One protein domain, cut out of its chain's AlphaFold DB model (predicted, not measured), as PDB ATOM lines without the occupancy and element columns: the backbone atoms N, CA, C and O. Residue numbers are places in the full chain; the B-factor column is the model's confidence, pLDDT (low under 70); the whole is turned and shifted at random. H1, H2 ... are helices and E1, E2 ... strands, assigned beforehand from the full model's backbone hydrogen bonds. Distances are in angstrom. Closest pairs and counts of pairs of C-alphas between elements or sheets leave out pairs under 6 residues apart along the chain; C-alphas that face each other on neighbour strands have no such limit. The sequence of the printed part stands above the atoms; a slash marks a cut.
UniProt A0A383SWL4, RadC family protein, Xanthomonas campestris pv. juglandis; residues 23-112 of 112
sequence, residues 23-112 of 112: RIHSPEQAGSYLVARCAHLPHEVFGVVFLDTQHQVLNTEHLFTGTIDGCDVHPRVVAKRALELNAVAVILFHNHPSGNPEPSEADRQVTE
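What this domain is: This is residues 23 to 112 of the 112 residues of the protein "RadC family protein" of Xanthomonas campestris pv. juglandis (UniProt A0A383SWL4). A three-stranded antiparallel sheet, order E2, E1, E3, lies between H1 on one face and H2 on the other, three layers, while H3 only grazes it. The 90 printed residues include three named helices and three named strands, ordered H1, E1, E2, H2, E3, H3: class mixed. The whole is compact, radius of gyration of the C-alphas 12.8 A, spanning 34 by 27 by 22 A.

Where its parts are: From first to last C-alpha, E2, residues 57 to 65, measures 21.3 A; E1, 45 to 51, 19.1 A; E3, 89 to 94, 17.1 A; H1, 27 to 38, 15.7 A; H2, 75 to 84, 14.2 A; H3, 105 to 111, 10.1 A. C-alpha 27 is at (-22.860, 4.688, 105.184), C-alpha 111 at (-22.675, 17.573, 97.601).

How they stand to each other: In hairpin E1 and E2, N 48 and O 61 are within hydrogen-bond range, 2.8 A; between E1 and E3, N 49 and O 91, 2.8 A. H1's height over the sheet is 9.9 A; its closest C-alphas to E3 are Leu 34 and Phe 93, 7.9 A. H2, height 9.3 A, is on the opposite face; its closest C-alphas to E1 are Ala 82 and Phe 50, 6.5 A. E2, H2, E3 form a split strand-helix-strand unit, same-way strands with E1 between, its crossover right-handed. Every helix O i to N i+4 pair is within range.

The domain as a whole: The farthest C-alphas, Gln 54 and Ile 68, are 36.4 A apart. The printed part has no cut and no long link; residues 65 to 71 have pLDDT under 70.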
ATOM      1  N   ARG A  23     -12.367   2.096 111.255       88.94
ATOM      2  CA  ARG A  23     -12.524   2.069 109.789       88.94
ATOM      3  C   ARG A  23     -13.981   2.297 109.427       88.94
ATOM      4  O   ARG A  23     -14.854   1.803 110.137       88.94
ATOM      5  N   ILE A  24     -14.221   2.984 108.316       91.94
ATOM      6  CA  ILE A  24     -15.569   3.264 107.814       91.94
ATOM      7  C   ILE A  24     -15.670   2.773 106.369       91.94
ATOM      8  O   ILE A  24     -15.097   3.353 105.452       91.94
ATOM      9  N   HIS A  25     -16.406   1.685 106.159       90.62
ATOM     10  CA  HIS A  25     -16.597   1.057 104.849       90.62
ATOM     11  C   HIS A  25     -18.049   1.084 104.363       90.62
ATOM     12  O   HIS A  25     -18.317   0.616 103.258       90.62
ATOM     13  N   SER A  26     -18.980   1.626 105.151       93.12
ATOM     14  CA  SER A  26     -20.373   1.775 104.736       93.12
ATOM     15  C   SER A  26     -21.018   3.049 105.299       93.12
ATOM     16  O   SER A  26     -20.561   3.560 106.332       93.12
ATOM     17  N   PRO A  27     -22.087   3.562 104.661       92.56
ATOM     18  CA  PRO A  27     -22.860   4.688 105.184       92.56
ATOM     19  C   PRO A  27     -23.408   4.447 106.598       92.56
ATOM     20  O   PRO A  27     -23.416   5.360 107.415       92.56
ATOM     21  N   GLU A  28     -23.796   3.216 106.937       92.19
ATOM     22  CA  GLU A  28     -24.303   2.860 108.271       92.19
ATOM     23  C   GLU A  28     -23.206   2.955 109.338       92.19
ATOM     24  O   GLU A  28     -23.453   3.411 110.460       92.19
ATOM     25  N   GLN A  29     -21.976   2.556 108.992       91.50
ATOM     26  CA  GLN A  29     -20.815   2.720 109.868       91.50
ATOM     27  C   GLN A  29     -20.471   4.197 110.056       91.50
ATOM     28  O   GLN A  29     -20.205   4.613 111.183       91.50
ATOM     29  N   ALA A  30     -20.526   4.988 108.979       92.56
ATOM     30  CA  ALA A  30     -20.332   6.433 109.043       92.56
ATOM     31  C   ALA A  30     -21.383   7.084 109.954       92.56
ATOM     32  O   ALA A  30     -21.027   7.809 110.880       92.56
ATOM     33  N   GLY A  31     -22.661   6.752 109.758       90.75
ATOM     34  CA  GLY A  31     -23.766   7.243 110.575       90.75
ATOM     35  C   GLY A  31     -23.609   6.871 112.048       90.75
ATOM     36  O   GLY A  31     -23.688   7.742 112.906       90.75
ATOM     37  N   SER A  32     -23.293   5.611 112.359       88.81
ATOM     38  CA  SER A  32     -23.079   5.163 113.747       88.81
ATOM     39  C   SER A  32     -21.907   5.891 114.415       88.81
ATOM     40  O   SER A  32     -22.015   6.336 115.559       88.81
ATOM     41  N   TYR A  33     -20.796   6.046 113.688       91.62
ATOM     42  CA  TYR A  33     -19.621   6.786 114.147       91.62
ATOM     43  C   TYR A  33     -19.949   8.262 114.425       91.62
ATOM     44  O   TYR A  33     -19.577   8.796 115.471       91.62
ATOM     45  N   LEU A  34     -20.688   8.914 113.525       91.25
ATOM     46  CA  LEU A  34     -21.049  10.328 113.636       91.25
ATOM     47  C   LEU A  34     -22.125  10.584 114.696       91.25
ATOM     48  O   LEU A  34     -22.016  11.558 115.436       91.25
ATOM     49  N   VAL A  35     -23.103   9.689 114.860       87.44
ATOM     50  CA  VAL A  35     -24.093   9.762 115.948       87.44
ATOM     51  C   VAL A  35     -23.387   9.741 117.301       87.44
ATOM     52  O   VAL A  35     -23.635  10.615 118.131       87.44
ATOM     53  N   ALA A  36     -22.445   8.815 117.510       84.94
ATOM     54  CA  ALA A  36     -21.696   8.738 118.764       84.94
ATOM     55  C   ALA A  36     -20.904  10.025 119.071       84.94
ATOM     56  O   ALA A  36     -20.754  10.391 120.238       84.94
ATOM     57  N   ARG A  37     -20.412  10.732 118.043       85.81
ATOM     58  CA  ARG A  37     -19.598  11.948 118.212       85.81
ATOM     59  C   ARG A  37     -20.395  13.248 118.248       85.81
ATOM     60  O   ARG A  37     -19.944  14.183 118.899       85.81
ATOM     61  N   CYS A  38     -21.537  13.326 117.570       87.75
ATOM     62  CA  CYS A  38     -22.194  14.605 117.280       87.75
ATOM     63  C   CYS A  38     -23.654  14.677 117.747       87.75
ATOM     64  O   CYS A  38     -24.169  15.780 117.899       87.75
ATOM     65  N   ALA A  39     -24.328  13.554 118.034       83.56
ATOM     66  CA  ALA A  39     -25.761  13.573 118.367       83.56
ATOM     67  C   ALA A  39     -26.095  14.312 119.676       83.56
ATOM     68  O   ALA A  39     -27.225  14.743 119.871       83.56
ATOM     69  N   HIS A  40     -25.122  14.461 120.576       83.00
ATOM     70  CA  HIS A  40     -25.286  15.177 121.843       83.00
ATOM     71  C   HIS A  40     -25.032  16.689 121.730       83.00
ATOM     72  O   HIS A  40     -25.179  17.406 122.721       83.00
ATOM     73  N   LEU A  41     -24.599  17.181 120.563       84.81
ATOM     74  CA  LEU A  41     -24.299  18.596 120.373       84.81
ATOM     75  C   LEU A  41     -25.605  19.401 120.280       84.81
ATOM     76  O   LEU A  41     -26.491  19.038 119.508       84.81
ATOM     77  N   PRO A  42     -25.736  20.515 121.027       83.75
ATOM     78  CA  PRO A  42     -26.967  21.306 121.055       83.75
ATOM     79  C   PRO A  42     -27.115  22.245 119.846       83.75
ATOM     80  O   PRO A  42     -28.095  22.976 119.757       83.75
ATOM     81  N   HIS A  43     -26.126  22.272 118.954       83.50
ATOM     82  CA  HIS A  43     -26.063  23.138 117.783       83.50
ATOM     83  C   HIS A  43     -25.663  22.330 116.546       83.50
ATOM     84  O   HIS A  43     -25.099  21.237 116.663       83.50
ATOM     85  N   GLU A  44     -25.962  22.882 115.374       84.19
ATOM     86  CA  GLU A  44     -25.543  22.321 114.092       84.19
ATOM     87  C   GLU A  44     -24.039  22.529 113.888       84.19
ATOM     88  O   GLU A  44     -23.501  23.624 114.086       84.19
ATOM     89  N   VAL A  45     -23.353  21.467 113.486       86.38
ATOM     90  CA  VAL A  45     -21.964  21.487 113.042       86.38
ATOM     91  C   VAL A  45     -21.884  20.883 111.655       86.38
ATOM     92  O   VAL A  45     -22.503  19.855 111.390       86.38
ATOM     93  N   PHE A  46     -21.080  21.497 110.792       88.69
ATOM     94  CA  PHE A  46     -20.693  20.896 109.528       88.69
ATOM     95  C   PHE A  46     -19.221  20.498 109.609       88.69
ATOM     96  O   PHE A  46     -18.335  21.296 109.942       88.69
ATOM     97  N   GLY A  47     -18.944  19.235 109.319       92.38
ATOM     98  CA  GLY A  47     -17.633  18.656 109.525       92.38
ATOM     99  C   GLY A  47     -17.210  17.680 108.448       92.38
ATOM    100  O   GLY A  47     -17.943  17.364 107.510       92.38
ATOM    101  N   VAL A  48     -15.970  17.226 108.597       95.25
ATOM    102  CA  VAL A  48     -15.314  16.320 107.664       95.25
ATOM    103  C   VAL A  48     -14.601  15.222 108.437       95.25
ATOM    104  O   VAL A  48     -13.824  15.502 109.352       95.25
ATOM    105  N   VAL A  49     -14.849  13.973 108.051       95.88
ATOM    106  CA  VAL A  49     -14.005  12.826 108.398       95.88
ATOM    107  C   VAL A  49     -12.981  12.652 107.283       95.88
ATOM    108  O   VAL A  49     -13.348  12.502 106.119       95.88
ATOM    109  N   PHE A  50     -11.702  12.654 107.631       96.31
ATOM    110  CA  PHE A  50     -10.587  12.445 106.714       96.31
ATOM    111  C   PHE A  50     -10.120  10.996 106.786       96.31
ATOM    112  O   PHE A  50      -9.911  10.470 107.882       96.31
ATOM    113  N   LEU A  51      -9.944  10.356 105.633       95.56
ATOM    114  CA  LEU A  51      -9.684   8.922 105.536       95.56
ATOM    115  C   LEU A  51      -8.394   8.609 104.772       95.56
ATOM    116  O   LEU A  51      -8.060   9.273 103.787       95.56
ATOM    117  N   ASP A  52      -7.700   7.553 105.200       93.62
ATOM    118  CA  ASP A  52      -6.589   6.963 104.447       93.62
ATOM    119  C   ASP A  52      -7.064   5.978 103.357       93.62
ATOM    120  O   ASP A  52      -8.258   5.739 103.166       93.62
ATOM    121  N   THR A  53      -6.114   5.378 102.632       92.19
ATOM    122  CA  THR A  53      -6.372   4.418 101.536       92.19
ATOM    123  C   THR A  53      -7.057   3.125 101.965       92.19
ATOM    124  O   THR A  53      -7.551   2.391 101.116       92.19
ATOM    125  N   GLN A  54      -7.116   2.839 103.264       90.56
ATOM    126  CA  GLN A  54      -7.849   1.715 103.843       90.56
ATOM    127  C   GLN A  54      -9.147   2.173 104.521       90.56
ATOM    128  O   GLN A  54      -9.725   1.415 105.300       90.56
ATOM    129  N   HIS A  55      -9.586   3.406 104.251       92.88
ATOM    130  CA  HIS A  55     -10.724   4.068 104.883       92.88
ATOM    131  C   HIS A  55     -10.626   4.104 106.417       92.88
ATOM    132  O   HIS A  55     -11.630   4.032 107.132       92.88
ATOM    133  N   GLN A  56      -9.404   4.180 106.944       91.44
ATOM    134  CA  GLN A  56      -9.173   4.423 108.363       91.44
ATOM    135  C   GLN A  56      -9.312   5.910 108.628       91.44
ATOM    136  O   GLN A  56      -8.802   6.728 107.863       91.44
ATOM    137  N   VAL A  57      -9.974   6.247 109.731       92.56
ATOM    138  CA  VAL A  57     -10.122   7.637 110.155       92.56
ATOM    139  C   VAL A  57      -8.757   8.197 110.543       92.56
ATOM    140  O   VAL A  57      -8.147   7.744 111.513       92.56
ATOM    141  N   LEU A  58      -8.296   9.178 109.767       92.38
ATOM    142  CA  LEU A  58      -7.113   9.990 110.042       92.38
ATOM    143  C   LEU A  58      -7.451  11.103 111.030       92.38
ATOM    144  O   LEU A  58      -6.724  11.311 111.996       92.38
ATOM    145  N   ASN A  59      -8.559  11.808 110.796       93.12
ATOM    146  CA  ASN A  59      -9.075  12.825 111.704       93.12
ATOM    147  C   ASN A  59     -10.559  13.102 111.441       93.12
ATOM    148  O   ASN A  59     -11.055  12.815 110.353       93.12
ATOM    149  N   THR A  60     -11.236  13.730 112.402       93.38
ATOM    150  CA  THR A  60     -12.592  14.254 112.218       93.38
ATOM    151  C   THR A  60     -12.701  15.657 112.796       93.38
ATOM    152  O   THR A  60     -12.543  15.846 114.005       93.38
ATOM    153  N   GLU A  61     -13.006  16.631 111.940       93.25
ATOM    154  CA  GLU A  61     -12.963  18.061 112.261       93.25
ATOM    155  C   GLU A  61     -14.298  18.748 111.956       93.25
ATOM    156  O   GLU A  61     -14.949  18.440 110.959       93.25
ATOM    157  N   HIS A  62     -14.699  19.705 112.796       91.56
ATOM    158  CA  HIS A  62     -15.811  20.618 112.515       91.56
ATOM    159  C   HIS A  62     -15.226  21.832 111.790       91.56
ATOM    160  O   HIS A  62     -14.688  22.735 112.428       91.56
ATOM    161  N   LEU A  63     -15.223  21.804 110.456       84.75
ATOM    162  CA  LEU A  63     -14.559  22.838 109.652       84.75
ATOM    163  C   LEU A  63     -15.401  24.095 109.478       84.75
ATOM    164  O   LEU A  63     -14.851  25.162 109.209       84.75
ATOM    165  N   PHE A  64     -16.716  23.967 109.612       81.88
ATOM    166  CA  PHE A  64     -17.624  25.072 109.407       81.88
ATOM    167  C   PHE A  64     -18.677  25.068 110.513       81.88
ATOM    168  O   PHE A  64     -19.200  24.028 110.924       81.88
ATOM    169  N   THR A  65     -18.949  26.252 111.042       68.94
ATOM    170  CA  THR A  65     -19.993  26.461 112.041       68.94
ATOM    171  C   THR A  65     -21.168  27.102 111.328       68.94
ATOM    172  O   THR A  65     -21.006  28.159 110.718       68.94
ATOM    173  N   GLY A  66     -22.321  26.439 111.371       63.53
ATOM    174  CA  GLY A  66     -23.535  26.951 110.750       63.53
ATOM    175  C   GLY A  66     -24.035  28.222 111.435       63.53
ATOM    176  O   GLY A  66     -23.777  28.472 112.615       63.53
ATOM    177  N   THR A  67     -24.768  29.022 110.672       60.75
ATOM    178  CA  THR A  67     -25.677  30.046 111.195       60.75
ATOM    179  C   THR A  67     -27.112  29.516 111.139       60.75
ATOM    180  O   THR A  67     -27.336  28.392 110.702       60.75
ATOM    181  N   ILE A  68     -28.097  30.315 111.558       54.81
ATOM    182  CA  ILE A  68     -29.521  29.943 111.450       54.81
ATOM    183  C   ILE A  68     -29.931  29.695 109.983       54.81
ATOM    184  O   ILE A  68     -30.795  28.861 109.732       54.81
ATOM    185  N   ASP A  69     -29.290  30.377 109.028       54.81
ATOM    186  CA  ASP A  69     -29.648  30.348 107.602       54.81
ATOM    187  C   ASP A  69     -28.817  29.347 106.776       54.81
ATOM    188  O   ASP A  69     -28.961  29.271 105.557       54.81
ATOM    189  N   GLY A  70     -27.942  28.574 107.430       61.97
ATOM    190  CA  GLY A  70     -27.096  27.570 106.790       61.97
ATOM    191  C   GLY A  70     -25.600  27.792 107.003       61.97
ATOM    192  O   GLY A  70     -25.159  28.597 107.836       61.97
ATOM    193  N   CYS A  71     -24.807  27.020 106.261       68.62
ATOM    194  CA  CYS A  71     -23.362  26.936 106.399       68.62
ATOM    195  C   CYS A  71     -22.676  27.011 105.027       68.62
ATOM    196  O   CYS A  71     -22.843  26.114 104.202       68.62
ATOM    197  N   ASP A  72     -21.852  28.037 104.806       76.69
ATOM    198  CA  ASP A  72     -21.050  28.154 103.586       76.69
ATOM    199  C   ASP A  72     -19.873  27.174 103.622       76.69
ATOM    200  O   ASP A  72     -18.826  27.418 104.231       76.69
ATOM    201  N   VAL A  73     -20.035  26.045 102.938       81.94
ATOM    202  CA  VAL A  73     -18.978  25.047 102.782       81.94
ATOM    203  C   VAL A  73     -18.128  25.416 101.574       81.94
ATOM    204  O   VAL A  73     -18.602  25.530 100.448       81.94
ATOM    205  N   HIS A  74     -16.830  25.600 101.798       87.06
ATOM    206  CA  HIS A  74     -15.888  25.926 100.732       87.06
ATOM    207  C   HIS A  74     -15.030  24.706 100.375       87.06
ATOM    208  O   HIS A  74     -14.120  24.374 101.145       87.06
ATOM    209  N   PRO A  75     -15.198  24.095  99.182       89.81
ATOM    210  CA  PRO A  75     -14.422  22.922  98.772       89.81
ATOM    211  C   PRO A  75     -12.905  23.117  98.865       89.81
ATOM    212  O   PRO A  75     -12.183  22.212  99.272       89.81
ATOM    213  N   ARG A  76     -12.401  24.331  98.591       92.56
ATOM    214  CA  ARG A  76     -10.971  24.673  98.740       92.56
ATOM    215  C   ARG A  76     -10.431  24.467 100.160       92.56
ATOM    216  O   ARG A  76      -9.260  24.138 100.313       92.56
ATOM    217  N   VAL A  77     -11.254  24.685 101.188       92.69
ATOM    218  CA  VAL A  77     -10.860  24.514 102.595       92.69
ATOM    219  C   VAL A  77     -10.755  23.025 102.913       92.69
ATOM    220  O   VAL A  77      -9.737  22.592 103.449       92.69
ATOM    221  N   VAL A  78     -11.751  22.240 102.489       94.38
ATOM    222  CA  VAL A  78     -11.754  20.777 102.631       94.38
ATOM    223  C   VAL A  78     -10.566  20.158 101.893       94.38
ATOM    224  O   VAL A  78      -9.821  19.382 102.481       94.38
ATOM    225  N   ALA A  79     -10.335  20.550 100.637       95.81
ATOM    226  CA  ALA A  79      -9.242  20.036  99.816       95.81
ATOM    227  C   ALA A  79      -7.867  20.381 100.401       95.81
ATOM    228  O   ALA A  79      -7.008  19.508 100.509       95.81
ATOM    229  N   LYS A  80      -7.662  21.633 100.836       97.00
ATOM    230  CA  LYS A  80      -6.421  22.039 101.505       97.00
ATOM    231  C   LYS A  80      -6.169  21.179 102.745       97.00
ATOM    232  O   LYS A  80      -5.066  20.664 102.908       97.00
ATOM    233  N   ARG A  81      -7.194  20.979 103.579       96.94
ATOM    234  CA  ARG A  81      -7.063  20.189 104.805       96.94
ATOM    235  C   ARG A  81      -6.836  18.701 104.530       96.94
ATOM    236  O   ARG A  81      -6.010  18.080 105.191       96.94
ATOM    237  N   ALA A  82      -7.504  18.147 103.522       97.25
ATOM    238  CA  ALA A  82      -7.295  16.770 103.082       97.25
ATOM    239  C   ALA A  82      -5.841  16.540 102.644       97.25
ATOM    240  O   ALA A  82      -5.228  15.562 103.063       97.25
ATOM    241  N   LEU A  83      -5.262  17.473 101.880       97.00
ATOM    242  CA  LEU A  83      -3.856  17.413 101.471       97.00
ATOM    243  C   LEU A  83      -2.899  17.509 102.667       97.00
ATOM    244  O   LEU A  83      -1.958  16.724 102.746       97.00
ATOM    245  N   GLU A  84      -3.152  18.414 103.619       96.75
ATOM    246  CA  GLU A  84      -2.351  18.533 104.851       96.75
ATOM    247  C   GLU A  84      -2.341  17.235 105.675       96.75
ATOM    248  O   GLU A  84      -1.317  16.876 106.255       96.75
ATOM    249  N   LEU A  85      -3.470  16.520 105.714       94.81
ATOM    250  CA  LEU A  85      -3.617  15.258 106.442       94.81
ATOM    251  C   LEU A  85      -3.196  14.024 105.630       94.81
ATOM    252  O   LEU A  85      -3.223  12.918 106.164       94.81
ATOM    253  N   ASN A  86      -2.795  14.190 104.364       95.12
ATOM    254  CA  ASN A  86      -2.581  13.095 103.409       95.12
ATOM    255  C   ASN A  86      -3.810  12.173 103.274       95.12
ATOM    256  O   ASN A  86      -3.685  10.959 103.092       95.12
ATOM    257  N   ALA A  87      -5.006  12.751 103.390       96.19
ATOM    258  CA  ALA A  87      -6.259  12.044 103.205       96.19
ATOM    259  C   ALA A  87      -6.490  11.759 101.721       96.19
ATOM    260  O   ALA A  87      -6.256  12.609 100.862       96.19
ATOM    261  N   VAL A  88      -6.990  10.565 101.426       95.62
ATOM    262  CA  VAL A  88      -7.338  10.155 100.056       95.62
ATOM    263  C   VAL A  88      -8.842  10.130  99.818       95.62
ATOM    264  O   VAL A  88      -9.280  10.084  98.673       95.62
ATOM    265  N   ALA A  89      -9.627  10.160 100.893       95.50
ATOM    266  CA  ALA A  89     -11.073  10.252 100.852       95.50
ATOM    267  C   ALA A  89     -11.576  11.099 102.024       95.50
ATOM    268  O   ALA A  89     -10.905  11.239 103.054       95.50
ATOM    269  N   VAL A  90     -12.769  11.661 101.853       96.00
ATOM    270  CA  VAL A  90     -13.455  12.447 102.875       96.00
ATOM    271  C   VAL A  90     -14.911  12.016 102.985       96.00
ATOM    272  O   VAL A  90     -15.513  11.605 101.997       96.00
ATOM    273  N   ILE A  91     -15.473  12.132 104.185       95.38
ATOM    274  CA  ILE A  91     -16.916  12.059 104.426       95.38
ATOM    275  C   ILE A  91     -17.335  13.411 104.991       95.38
ATOM    276  O   ILE A  91     -16.846  13.807 106.049       95.38
ATOM    277  N   LEU A  92     -18.220  14.113 104.287       93.12
ATOM    278  CA  LEU A  92     -18.865  15.317 104.807       93.12
ATOM    279  C   LEU A  92     -20.025  14.910 105.714       93.12
ATOM    280  O   LEU A  92     -20.706  13.920 105.445       93.12
ATOM    281  N   PHE A  93     -20.243  15.658 106.790       91.25
ATOM    282  CA  PHE A  93     -21.381  15.435 107.669       91.25
ATOM    283  C   PHE A  93     -21.927  16.734 108.238       91.25
ATOM    284  O   PHE A  93     -21.201  17.709 108.431       91.25
ATOM    285  N   HIS A  94     -23.200  16.671 108.590       88.75
ATOM    286  CA  HIS A  94     -23.914  17.678 109.348       88.75
ATOM    287  C   HIS A  94     -24.781  16.986 110.413       88.75
ATOM    288  O   HIS A  94     -25.136  15.814 110.262       88.75
ATOM    289  N   ASN A  95     -25.088  17.653 111.521       87.25
ATOM    290  CA  ASN A  95     -26.097  17.173 112.467       87.25
ATOM    291  C   ASN A  95     -27.257  18.164 112.533       87.25
ATOM    292  O   ASN A  95     -27.032  19.367 112.605       87.25
ATOM    293  N   HIS A  96     -28.477  17.643 112.623       84.44
ATOM    294  CA  HIS A  96     -29.664  18.429 112.941       84.44
ATOM    295  C   HIS A  96     -30.117  18.109 114.371       84.44
ATOM    296  O   HIS A  96     -30.647  17.019 114.609       84.44
ATOM    297  N   PRO A  97     -29.967  19.033 115.342       82.56
ATOM    298  CA  PRO A  97     -30.486  18.859 116.702       82.56
ATOM    299  C   PRO A  97     -32.001  18.610 116.757       82.56
ATOM    300  O   PRO A  97     -32.499  18.064 117.737       82.56
ATOM    301  N   SER A  98     -32.735  18.980 115.701       82.06
ATOM    302  CA  SER A  98     -34.162  18.676 115.535       82.06
ATOM    303  C   SER A  98     -34.458  17.176 115.392       82.06
ATOM    304  O   SER A  98     -35.600  16.765 115.592       82.06
ATOM    305  N   GLY A  99     -33.457  16.362 115.035       79.44
ATOM    306  CA  GLY A  99     -33.596  14.928 114.779       79.44
ATOM    307  C   GLY A  99     -34.155  14.574 113.397       79.44
ATOM    308  O   GLY A  99     -34.341  13.391 113.122       79.44
ATOM    309  N   ASN A 100     -34.414  15.558 112.528       83.81
ATOM    310  CA  ASN A 100     -34.830  15.314 111.147       83.81
ATOM    311  C   ASN A 100     -33.597  15.101 110.244       83.81
ATOM    312  O   ASN A 100     -32.790  16.021 110.139       83.81
ATOM    313  N   PRO A 101     -33.434  13.933 109.596       79.25
ATOM    314  CA  PRO A 101     -32.295  13.657 108.722       79.25
ATOM    315  C   PRO A 101     -32.508  14.093 107.261       79.25
ATOM    316  O   PRO A 101     -31.643  13.823 106.432       79.25
ATOM    317  N   GLU A 102     -33.654  14.691 106.913       85.06
ATOM    318  CA  GLU A 102     -33.893  15.186 105.550       85.06
ATOM    319  C   GLU A 102     -32.892  16.295 105.181       85.06
ATOM    320  O   GLU A 102     -32.838  17.306 105.886       85.06
ATOM    321  N   PRO A 103     -32.130  16.146 104.079       83.62
ATOM    322  CA  PRO A 103     -31.142  17.137 103.679       83.62
ATOM    323  C   PRO A 103     -31.824  18.413 103.186       83.62
ATOM    324  O   PRO A 103     -32.754  18.364 102.368       83.62
ATOM    325  N   SER A 104     -31.318  19.563 103.624       80.81
ATOM    326  CA  SER A 104     -31.725  20.857 103.083       80.81
ATOM    327  C   SER A 104     -31.238  21.035 101.638       80.81
ATOM    328  O   SER A 104     -30.357  20.322 101.153       80.81
ATOM    329  N   GLU A 105     -31.788  22.026 100.933       81.38
ATOM    330  CA  GLU A 105     -31.275  22.435  99.616       81.38
ATOM    331  C   GLU A 105     -29.788  22.821  99.669       81.38
ATOM    332  O   GLU A 105     -29.033  22.489  98.759       81.38
ATOM    333  N   ALA A 106     -29.340  23.454 100.759       76.81
ATOM    334  CA  ALA A 106     -27.935  23.802 100.941       76.81
ATOM    335  C   ALA A 106     -27.047  22.548 101.038       76.81
ATOM    336  O   ALA A 106     -25.994  22.491 100.408       76.81
ATOM    337  N   ASP A 107     -27.495  21.507 101.748       81.06
ATOM    338  CA  ASP A 107     -26.741  20.251 101.875       81.06
ATOM    339  C   ASP A 107     -26.603  19.526 100.531       81.06
ATOM    340  O   ASP A 107     -25.550  18.957 100.220       81.06
ATOM    341  N   ARG A 108     -27.655  19.586  99.705       84.69
ATOM    342  CA  ARG A 108     -27.643  19.045  98.339       84.69
ATOM    343  C   ARG A 108     -26.642  19.797  97.466       84.69
ATOM    344  O   ARG A 108     -25.783  19.163  96.863       84.69
ATOM    345  N   GLN A 109     -26.683  21.130  97.477       82.12
ATOM    346  CA  GLN A 109     -25.775  21.973  96.688       82.12
ATOM    347  C   GLN A 109     -24.299  21.802  97.060       82.12
ATOM    348  O   GLN A 109     -23.435  21.936  96.203       82.12
ATOM    349  N   VAL A 110     -23.991  21.517  98.327       80.94
ATOM    350  CA  VAL A 110     -22.612  21.246  98.768       80.94
ATOM    351  C   VAL A 110     -22.098  19.887  98.268       80.94
ATOM    352  O   VAL A 110     -20.885  19.683  98.189       80.94
ATOM    353  N   THR A 111     -23.003  18.958  97.964       83.50
ATOM    354  CA  THR A 111     -22.675  17.573  97.601       83.50
ATOM    355  C   THR A 111     -22.537  17.357  96.088       83.50
ATOM    356  O   THR A 111     -21.784  16.466  95.689       83.50
ATOM    357  N   GLU A 112     -23.244  18.134  95.260       77.12
ATOM    358  CA  GLU A 112     -23.223  18.062  93.781       77.12
ATOM    359  C   GLU A 112     -22.000  18.743  93.140       77.12
ATOM    360  O   GLU A 112     -21.473  18.170  92.156       77.12
TER     361      GLU A 112